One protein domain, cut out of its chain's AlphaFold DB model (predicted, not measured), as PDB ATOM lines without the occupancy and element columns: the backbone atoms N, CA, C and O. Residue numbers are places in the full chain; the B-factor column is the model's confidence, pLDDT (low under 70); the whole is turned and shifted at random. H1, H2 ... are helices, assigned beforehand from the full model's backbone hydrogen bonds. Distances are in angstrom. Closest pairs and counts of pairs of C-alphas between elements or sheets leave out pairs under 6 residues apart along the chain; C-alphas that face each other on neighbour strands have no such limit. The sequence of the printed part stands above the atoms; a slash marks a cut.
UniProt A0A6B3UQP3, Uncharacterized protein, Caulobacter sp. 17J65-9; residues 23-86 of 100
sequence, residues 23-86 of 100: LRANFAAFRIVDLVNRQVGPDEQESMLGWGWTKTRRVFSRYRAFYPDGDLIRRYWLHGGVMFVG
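What this domain is: This is residues 23 to 86 of the 100 residues of an uncharacterized protein of Caulobacter sp. 17J65-9 (UniProt A0A6B3UQP3). What is the shape? H1 and H3 lie side by side, running opposite ways, and H2 crosses H1 steeply at residues 32 to 36. Residues 38 to 52, with no named element, loop from H1 back to H2. What is it made of? The printed part has 64 residues with three named helices in the order H1, H2, H3, no named strand: all helix. It is compact, radius of gyration of the C-alphas 11.7 A, spanning 39 by 26 by 17 A.

Where its parts are: Where is H1? Residues 23 to 37, 20.9 A, from C-alpha 23 at (21.312, 25.581, 158.553). Where are the others? H2 is residues 53 to 66, 20.2 A; H3 is residues 72 to 86, 20.7 A, ending at C-alpha 86 at (21.863, 33.665, 168.294).

How they stand to each other: What does H1 touch? H1 touches H3 at a shallow tilt of 22 degrees, opposite ways; the closest C-alphas, Ala 25 and Tyr 76, are 4.5 A apart. With residues 32 to 36 alone it touches H2 at a steep tilt of 62 degrees, the same way; the closest C-alphas, Val 36 and Tyr 63, are 5.7 A apart. And H2 and H3? They are close but not clearly touching; the closest C-alphas, Phe 60 and Ile 73, are 7.2 A apart. Are the backbones whole? In H1, H2 and H3 every O i to N i+4 pair is within hydrogen-bond range.

The domain as a whole: How large? The two C-alphas farthest apart, Gly 41 and Gly 86, are 38.8 A apart. Any cut or weak place? The printed part has no cut, and no printed residue is under pLDDT 70. Which link is long? H1 to H2, 15 residues; H2 to H3 is tight.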
ATOM      1  N   LEU A  23      20.923  26.638 159.492       96.62
ATOM      2  CA  LEU A  23      21.312  25.581 158.553       96.62
ATOM      3  C   LEU A  23      20.896  24.195 159.054       96.62
ATOM      4  O   LEU A  23      20.384  23.378 158.286       96.62
ATOM      5  N   ARG A  24      21.072  23.928 160.352       97.06
ATOM      6  CA  ARG A  24      20.705  22.639 160.951       97.06
ATOM      7  C   ARG A  24      19.192  22.438 161.025       97.06
ATOM      8  O   ARG A  24      18.729  21.325 160.771       97.06
ATOM      9  N   ALA A  25      18.430  23.489 161.320       93.88
ATOM     10  CA  ALA A  25      16.972  23.452 161.273       93.88
ATOM     11  C   ALA A  25      16.482  23.183 159.841       93.88
ATOM     12  O   ALA A  25      15.702  22.255 159.632       93.88
ATOM     13  N   ASN A  26      17.013  23.895 158.844       94.12
ATOM     14  CA  ASN A  26      16.672  23.666 157.437       94.12
ATOM     15  C   ASN A  26      17.008  22.242 156.983       94.12
ATOM     16  O   ASN A  26      16.185  21.591 156.344       94.12
ATOM     17  N   PHE A  27      18.170  21.709 157.367       95.44
ATOM     18  CA  PHE A  27      18.530  20.327 157.048       95.44
ATOM     19  C   PHE A  27      17.545  19.315 157.655       95.44
ATOM     20  O   PHE A  27      17.127  18.376 156.978       95.44
ATOM     21  N   ALA A  28      17.136  19.516 158.914       95.12
ATOM     22  CA  ALA A  28      16.113  18.682 159.541       95.12
ATOM     23  C   ALA A  28      14.770  18.789 158.801       95.12
ATOM     24  O   ALA A  28      14.147  17.765 158.530       95.12
ATOM     25  N   ALA A  29      14.360  19.998 158.414       94.00
ATOM     26  CA  ALA A  29      13.119  20.237 157.681       94.00
ATOM     27  C   ALA A  29      13.112  19.550 156.304       94.00
ATOM     28  O   ALA A  29      12.161  18.839 155.979       94.00
ATOM     29  N   PHE A  30      14.186  19.687 155.521       94.56
ATOM     30  CA  PHE A  30      14.313  19.005 154.229       94.56
ATOM     31  C   PHE A  30      14.318  17.489 154.380       94.56
ATOM     32  O   PHE A  30      13.672  16.792 153.601       94.56
ATOM     33  N   ARG A  31      14.987  16.968 155.414       95.50
ATOM     34  CA  ARG A  31      15.003  15.528 155.678       95.50
ATOM     35  C   ARG A  31      13.631  14.993 156.081       95.50
ATOM     36  O   ARG A  31      13.282  13.887 155.689       95.50
ATOM     37  N   ILE A  32      12.847  15.766 156.833       95.81
ATOM     38  CA  ILE A  32      11.454  15.424 157.143       95.81
ATOM     39  C   ILE A  32      10.634  15.334 155.849       95.81
ATOM     40  O   ILE A  32       9.930  14.347 155.659       95.81
ATOM     41  N   VAL A  33      10.740  16.328 154.958       95.88
ATOM     42  CA  VAL A  33      10.018  16.331 153.672       95.88
ATOM     43  C   VAL A  33      10.424  15.142 152.805       95.88
ATOM     44  O   VAL A  33       9.550  14.441 152.314       95.88
ATOM     45  N   ASP A  34      11.722  14.866 152.671       95.38
ATOM     46  CA  ASP A  34      12.225  13.702 151.928       95.38
ATOM     47  C   ASP A  34      11.651  12.387 152.486       95.38
ATOM     48  O   ASP A  34      11.120  11.567 151.742       95.38
ATOM     49  N   LEU A  35      11.666  12.209 153.811       95.44
ATOM     50  CA  LEU A  35      11.120  11.008 154.446       95.44
ATOM     51  C   LEU A  35       9.603  10.872 154.288       95.44
ATOM     52  O   LEU A  35       9.120   9.747 154.172       95.44
ATOM     53  N   VAL A  36       8.860  11.981 154.293       95.50
ATOM     54  CA  VAL A  36       7.416  11.985 154.018       95.50
ATOM     55  C   VAL A  36       7.153  11.649 152.550       95.50
ATOM     56  O   VAL A  36       6.318  10.795 152.274       95.50
ATOM     57  N   ASN A  37       7.897  12.251 151.620       95.75
ATOM     58  CA  ASN A  37       7.739  12.035 150.179       95.75
ATOM     59  C   ASN A  37       8.041  10.594 149.750       95.75
ATOM     60  O   ASN A  37       7.460  10.116 148.782       95.75
ATOM     61  N   ARG A  38       8.904   9.883 150.484       95.25
ATOM     62  CA  ARG A  38       9.173   8.450 150.265       95.25
ATOM     63  C   ARG A  38       8.015   7.528 150.659       95.25
ATOM     64  O   ARG A  38       8.029   6.370 150.263       95.25
ATOM     65  N   GLN A  39       7.065   8.012 151.458       95.19
ATOM     66  CA  GLN A  39       5.929   7.227 151.962       95.19
ATOM     67  C   GLN A  39       4.621   7.522 151.213       95.19
ATOM     68  O   GLN A  39       3.604   6.894 151.493       95.19
ATOM     69  N   VAL A  40       4.621   8.479 150.280       92.50
ATOM     70  CA  VAL A  40       3.431   8.899 149.527       92.50
ATOM     71  C   VAL A  40       3.640   8.718 148.023       92.50
ATOM     72  O   VAL A  40       4.771   8.670 147.540       92.50
ATOM     73  N   GLY A  41       2.539   8.615 147.276       91.56
ATOM     74  CA  GLY A  41       2.576   8.559 145.814       91.56
ATOM     75  C   GLY A  41       3.095   9.862 145.183       91.56
ATOM     76  O   GLY A  41       3.100  10.904 145.843       91.56
ATOM     77  N   PRO A  42       3.518   9.831 143.906       89.62
ATOM     78  CA  PRO A  42       4.118  10.980 143.216       89.62
ATOM     79  C   PRO A  42       3.221  12.230 143.198       89.62
ATOM     80  O   PRO A  42       3.735  13.334 143.348       89.62
ATOM     81  N   ASP A  43       1.898  12.063 143.113       90.06
ATOM     82  CA  ASP A  43       0.932  13.174 143.093       90.06
ATOM     83  C   ASP A  43       0.737  13.845 144.463       90.06
ATOM     84  O   ASP A  43       0.233  14.963 144.563       90.06
ATOM     85  N   GLU A  44       1.145  13.168 145.539       90.31
ATOM     86  CA  GLU A  44       0.999  13.637 146.919       90.31
ATOM     87  C   GLU A  44       2.297  14.188 147.519       90.31
ATOM     88  O   GLU A  44       2.323  14.566 148.701       90.31
ATOM     89  N   GLN A  45       3.372  14.228 146.726       93.12
ATOM     90  CA  GLN A  45       4.666  14.720 147.171       93.12
ATOM     91  C   GLN A  45       4.623  16.213 147.481       93.12
ATOM     92  O   GLN A  45       4.058  17.046 146.773       93.12
ATOM     93  N   GLU A  46       5.288  16.563 148.568       91.88
ATOM     94  CA  GLU A  46       5.434  17.931 149.017       91.88
ATOM     95  C   GLU A  46       6.666  18.550 148.361       91.88
ATOM     96  O   GLU A  46       7.754  17.972 148.381       91.88
ATOM     97  N   SER A  47       6.534  19.765 147.825       90.75
ATOM     98  CA  SER A  47       7.697  20.522 147.345       90.75
ATOM     99  C   SER A  47       8.717  20.716 148.473       90.75
ATOM    100  O   SER A  47       8.345  20.876 149.635       90.75
ATOM    101  N   MET A  48      10.014  20.776 148.165       87.88
ATOM    102  CA  MET A  48      11.031  21.139 149.162       87.88
ATOM    103  C   MET A  48      11.030  22.645 149.474       87.88
ATOM    104  O   MET A  48      11.435  23.052 150.562       87.88
ATOM    105  N   LEU A  49      10.522  23.481 148.563       87.25
ATOM    106  CA  LEU A  49      10.536  24.944 148.669       87.25
ATOM    107  C   LEU A  49       9.184  25.506 149.124       87.25
ATOM    108  O   LEU A  49       8.155  24.834 149.049       87.25
ATOM    109  N   GLY A  50       9.181  26.751 149.606       83.31
ATOM    110  CA  GLY A  50       7.966  27.438 150.052       83.31
ATOM    111  C   GLY A  50       7.449  26.887 151.380       83.31
ATOM    112  O   GLY A  50       6.503  26.101 151.423       83.31
ATOM    113  N   TRP A  51       8.093  27.279 152.478       83.88
ATOM    114  CA  TRP A  51       7.662  26.922 153.826       83.88
ATOM    115  C   TRP A  51       6.602  27.905 154.322       83.88
ATOM    116  O   TRP A  51       6.899  29.042 154.665       83.88
ATOM    117  N   GLY A  52       5.349  27.448 154.341       86.81
ATOM    118  CA  GLY A  52       4.229  28.146 154.969       86.81
ATOM    119  C   GLY A  52       3.713  27.389 156.191       86.81
ATOM    120  O   GLY A  52       3.976  26.192 156.355       86.81
ATOM    121  N   TRP A  53       2.931  28.066 157.032       87.62
ATOM    122  CA  TRP A  53       2.344  27.468 158.236       87.62
ATOM    123  C   TRP A  53       1.534  26.199 157.929       87.62
ATOM    124  O   TRP A  53       1.764  25.144 158.522       87.62
ATOM    125  N   THR A  54       0.648  26.271 156.930       90.69
ATOM    126  CA  THR A  54      -0.216  25.157 156.512       90.69
ATOM    127  C   THR A  54       0.593  23.935 156.079       90.69
ATOM    128  O   THR A  54       0.339  22.822 156.539       90.69
ATOM    129  N   LYS A  55       1.615  24.148 155.243       92.12
ATOM    130  CA  LYS A  55       2.502  23.083 154.762       92.12
ATOM    131  C   LYS A  55       3.296  22.457 155.903       92.12
ATOM    132  O   LYS A  55       3.344  21.237 156.010       92.12
ATOM    133  N   THR A  56       3.856  23.279 156.788       92.19
ATOM    134  CA  THR A  56       4.632  22.805 157.945       92.19
ATOM    135  C   THR A  56       3.790  21.886 158.822       92.19
ATOM    136  O   THR A  56       4.211  20.774 159.137       92.19
ATOM    137  N   ARG A  57       2.561  22.306 159.152       93.88
ATOM    138  CA  ARG A  57       1.636  21.503 159.957       93.88
ATOM    139  C   ARG A  57       1.288  20.179 159.272       93.88
ATOM    140  O   ARG A  57       1.325  19.139 159.927       93.88
ATOM    141  N   ARG A  58       0.991  20.205 157.967       94.00
ATOM    142  CA  ARG A  58       0.666  19.004 157.178       94.00
ATOM    143  C   ARG A  58       1.839  18.021 157.130       94.00
ATOM    144  O   ARG A  58       1.665  16.853 157.470       94.00
ATOM    145  N   VAL A  59       3.033  18.502 156.786       95.25
ATOM    146  CA  VAL A  59       4.262  17.697 156.702       95.25
ATOM    147  C   VAL A  59       4.623  17.103 158.063       95.25
ATOM    148  O   VAL A  59       4.909  15.914 158.148       95.25
ATOM    149  N   PHE A  60       4.573  17.890 159.142       95.00
ATOM    150  CA  PHE A  60       4.934  17.404 160.480       95.00
ATOM    151  C   PHE A  60       3.922  16.382 161.001       95.00
ATOM    152  O   PHE A  60       4.314  15.402 161.634       95.00
ATOM    153  N   SER A  61       2.634  16.573 160.702       95.12
ATOM    154  CA  SER A  61       1.596  15.591 161.021       95.12
ATOM    155  C   SER A  61       1.830  14.270 160.283       95.12
ATOM    156  O   SER A  61       1.800  13.217 160.914       95.12
ATOM    157  N   ARG A  62       2.106  14.318 158.970       95.50
ATOM    158  CA  ARG A  62       2.425  13.126 158.161       95.50
ATOM    159  C   ARG A  62       3.691  12.433 158.658       95.50
ATOM    160  O   ARG A  62       3.690  11.228 158.870       95.50
ATOM    161  N   TYR A  63       4.746  13.198 158.929       96.56
ATOM    162  CA  TYR A  63       5.992  12.661 159.468       96.56
ATOM    163  C   TYR A  63       5.775  11.922 160.786       96.56
ATOM    164  O   TYR A  63       6.271  10.815 160.942       96.56
ATOM    165  N   ARG A  64       5.000  12.496 161.715       95.38
ATOM    166  CA  ARG A  64       4.714  11.859 163.006       95.38
ATOM    167  C   ARG A  64       3.843  10.607 162.872       95.38
ATOM    168  O   ARG A  64       3.981   9.703 163.683       95.38
ATOM    169  N   ALA A  65       2.970  10.553 161.866       95.38
ATOM    170  CA  ALA A  65       2.179   9.362 161.570       95.38
ATOM    171  C   ALA A  65       3.049   8.218 161.021       95.38
ATOM    172  O   ALA A  65       2.872   7.075 161.427       95.38
ATOM    173  N   PHE A  66       4.007   8.523 160.138       95.06
ATOM    174  CA  PHE A  66       4.912   7.521 159.563       95.06
ATOM    175  C   PHE A  66       6.065   7.125 160.495       95.06
ATOM    176  O   PHE A  66       6.521   5.986 160.468       95.06
ATOM    177  N   TYR A  67       6.542   8.059 161.320       94.06
ATOM    178  CA  TYR A  67       7.692   7.892 162.208       94.06
ATOM    179  C   TYR A  67       7.342   8.408 163.615       94.06
ATOM    180  O   TYR A  67       7.769   9.505 163.991       94.06
ATOM    181  N   PRO A  68       6.562   7.649 164.407       90.69
ATOM    182  CA  PRO A  68       6.108   8.086 165.732       90.69
ATOM    183  C   PRO A  68       7.266   8.366 166.703       90.69
ATOM    184  O   PRO A  68       7.189   9.316 167.481       90.69
ATOM    185  N   ASP A  69       8.364   7.615 166.583       92.19
ATOM    186  CA  ASP A  69       9.589   7.783 167.381       92.19
ATOM    187  C   ASP A  69      10.619   8.727 166.729       92.19
ATOM    188  O   ASP A  69      11.744   8.884 167.208       92.19
ATOM    189  N   GLY A  70      10.259   9.360 165.609       88.31
ATOM    190  CA  GLY A  70      11.146  10.227 164.844       88.31
ATOM    191  C   GLY A  70      11.538  11.494 165.608       88.31
ATOM    192  O   GLY A  70      10.697  12.317 165.969       88.31
ATOM    193  N   ASP A  71      12.839  11.715 165.798       93.94
ATOM    194  CA  ASP A  71      13.347  12.850 166.575       93.94
ATOM    195  C   ASP A  71      13.625  14.114 165.740       93.94
ATOM    196  O   ASP A  71      13.999  15.153 166.294       93.94
ATOM    197  N   LEU A  72      13.418  14.069 164.418       94.06
ATOM    198  CA  LEU A  72      13.753  15.177 163.519       94.06
ATOM    199  C   LEU A  72      12.945  16.442 163.811       94.06
ATOM    200  O   LEU A  72      13.506  17.533 163.742       94.06
ATOM    201  N   ILE A  73      11.669  16.320 164.195       94.12
ATOM    202  CA  ILE A  73      10.855  17.480 164.602       94.12
ATOM    203  C   ILE A  73      11.464  18.130 165.850       94.12
ATOM    204  O   ILE A  73      11.598  19.350 165.916       94.12
ATOM    205  N   ARG A  74      11.888  17.325 166.832       94.88
ATOM    206  CA  ARG A  74      12.556  17.839 168.034       94.88
ATOM    207  C   ARG A  74      13.863  18.542 167.670       94.88
ATOM    208  O   ARG A  74      14.108  19.642 168.153       94.88
ATOM    209  N   ARG A  75      14.681  17.951 166.792       95.00
ATOM    210  CA  ARG A  75      15.930  18.569 166.309       95.00
ATOM    211  C   ARG A  75      15.676  19.872 165.552       95.00
ATOM    212  O   ARG A  75      16.422  20.824 165.756       95.00
ATOM    213  N   TYR A  76      14.630  19.930 164.729       94.88
ATOM    214  CA  TYR A  76      14.210  21.149 164.037       94.88
ATOM    215  C   TYR A  76      13.941  22.279 165.037       94.88
ATOM    216  O   TYR A  76      14.534  23.349 164.918       94.88
ATOM    217  N   TRP A  77      13.132  22.021 166.069       94.94
ATOM    218  CA  TRP A  77      12.822  23.025 167.091       94.94
ATOM    219  C   TRP A  77      14.028  23.403 167.949       94.94
ATOM    220  O   TRP A  77      14.219  24.583 168.226       94.94
ATOM    221  N   LEU A  78      14.873  22.438 168.323       97.12
ATOM    222  CA  LEU A  78      16.106  22.715 169.065       97.12
ATOM    223  C   LEU A  78      17.041  23.634 168.270       97.12
ATOM    224  O   LEU A  78      17.508  24.644 168.790       97.12
ATOM    225  N   HIS A  79      17.279  23.326 166.996       96.94
ATOM    226  CA  HIS A  79      18.129  24.149 166.137       96.94
ATOM    227  C   HIS A  79      17.490  25.506 165.801       96.94
ATOM    228  O   HIS A  79      18.200  26.510 165.761       96.94
ATOM    229  N   GLY A  80      16.163  25.567 165.652       94.25
ATOM    230  CA  GLY A  80      15.421  26.826 165.537       94.25
ATOM    231  C   GLY A  80      15.535  27.696 166.794       94.25
ATOM    232  O   GLY A  80      15.710  28.907 166.690       94.25
ATOM    233  N   GLY A  81      15.534  27.085 167.980       96.06
ATOM    234  CA  GLY A  81      15.804  27.771 169.244       96.06
ATOM    235  C   GLY A  81      17.224  28.341 169.302       96.06
ATOM    236  O   GLY A  81      17.395  29.513 169.625       96.06
ATOM    237  N   VAL A  82      18.236  27.556 168.909       96.62
ATOM    238  CA  VAL A  82      19.632  28.030 168.805       96.62
ATOM    239  C   VAL A  82      19.743  29.216 167.844       96.62
ATOM    240  O   VAL A  82      20.401  30.204 168.166       96.62
ATOM    241  N   MET A  83      19.064  29.145 166.695       97.00
ATOM    242  CA  MET A  83      18.998  30.252 165.742       97.00
ATOM    243  C   MET A  83      18.439  31.519 166.397       97.00
ATOM    244  O   MET A  83      19.047  32.585 166.301       97.00
ATOM    245  N   PHE A  84      17.302  31.396 167.084       96.25
ATOM    246  CA  PHE A  84      16.613  32.521 167.712       96.25
ATOM    247  C   PHE A  84      17.450  33.169 168.821       96.25
ATOM    248  O   PHE A  84      17.588  34.390 168.857       96.25
ATOM    249  N   VAL A  85      18.084  32.361 169.677       96.56
ATOM    250  CA  VAL A  85      18.999  32.850 170.721       96.56
ATOM    251  C   VAL A  85      20.202  33.565 170.104       96.56
ATOM    252  O   VAL A  85      20.569  34.649 170.560       96.56
ATOM    253  N   GLY A  86      20.783  33.011 169.034       94.81
ATOM    254  CA  GLY A  86      21.863  33.665 168.294       94.81
ATOM    255  C   GLY A  86      21.438  35.026 167.737       94.81
ATOM    256  O   GLY A  86      22.147  36.013 167.924       94.81
TER     257      GLY A  86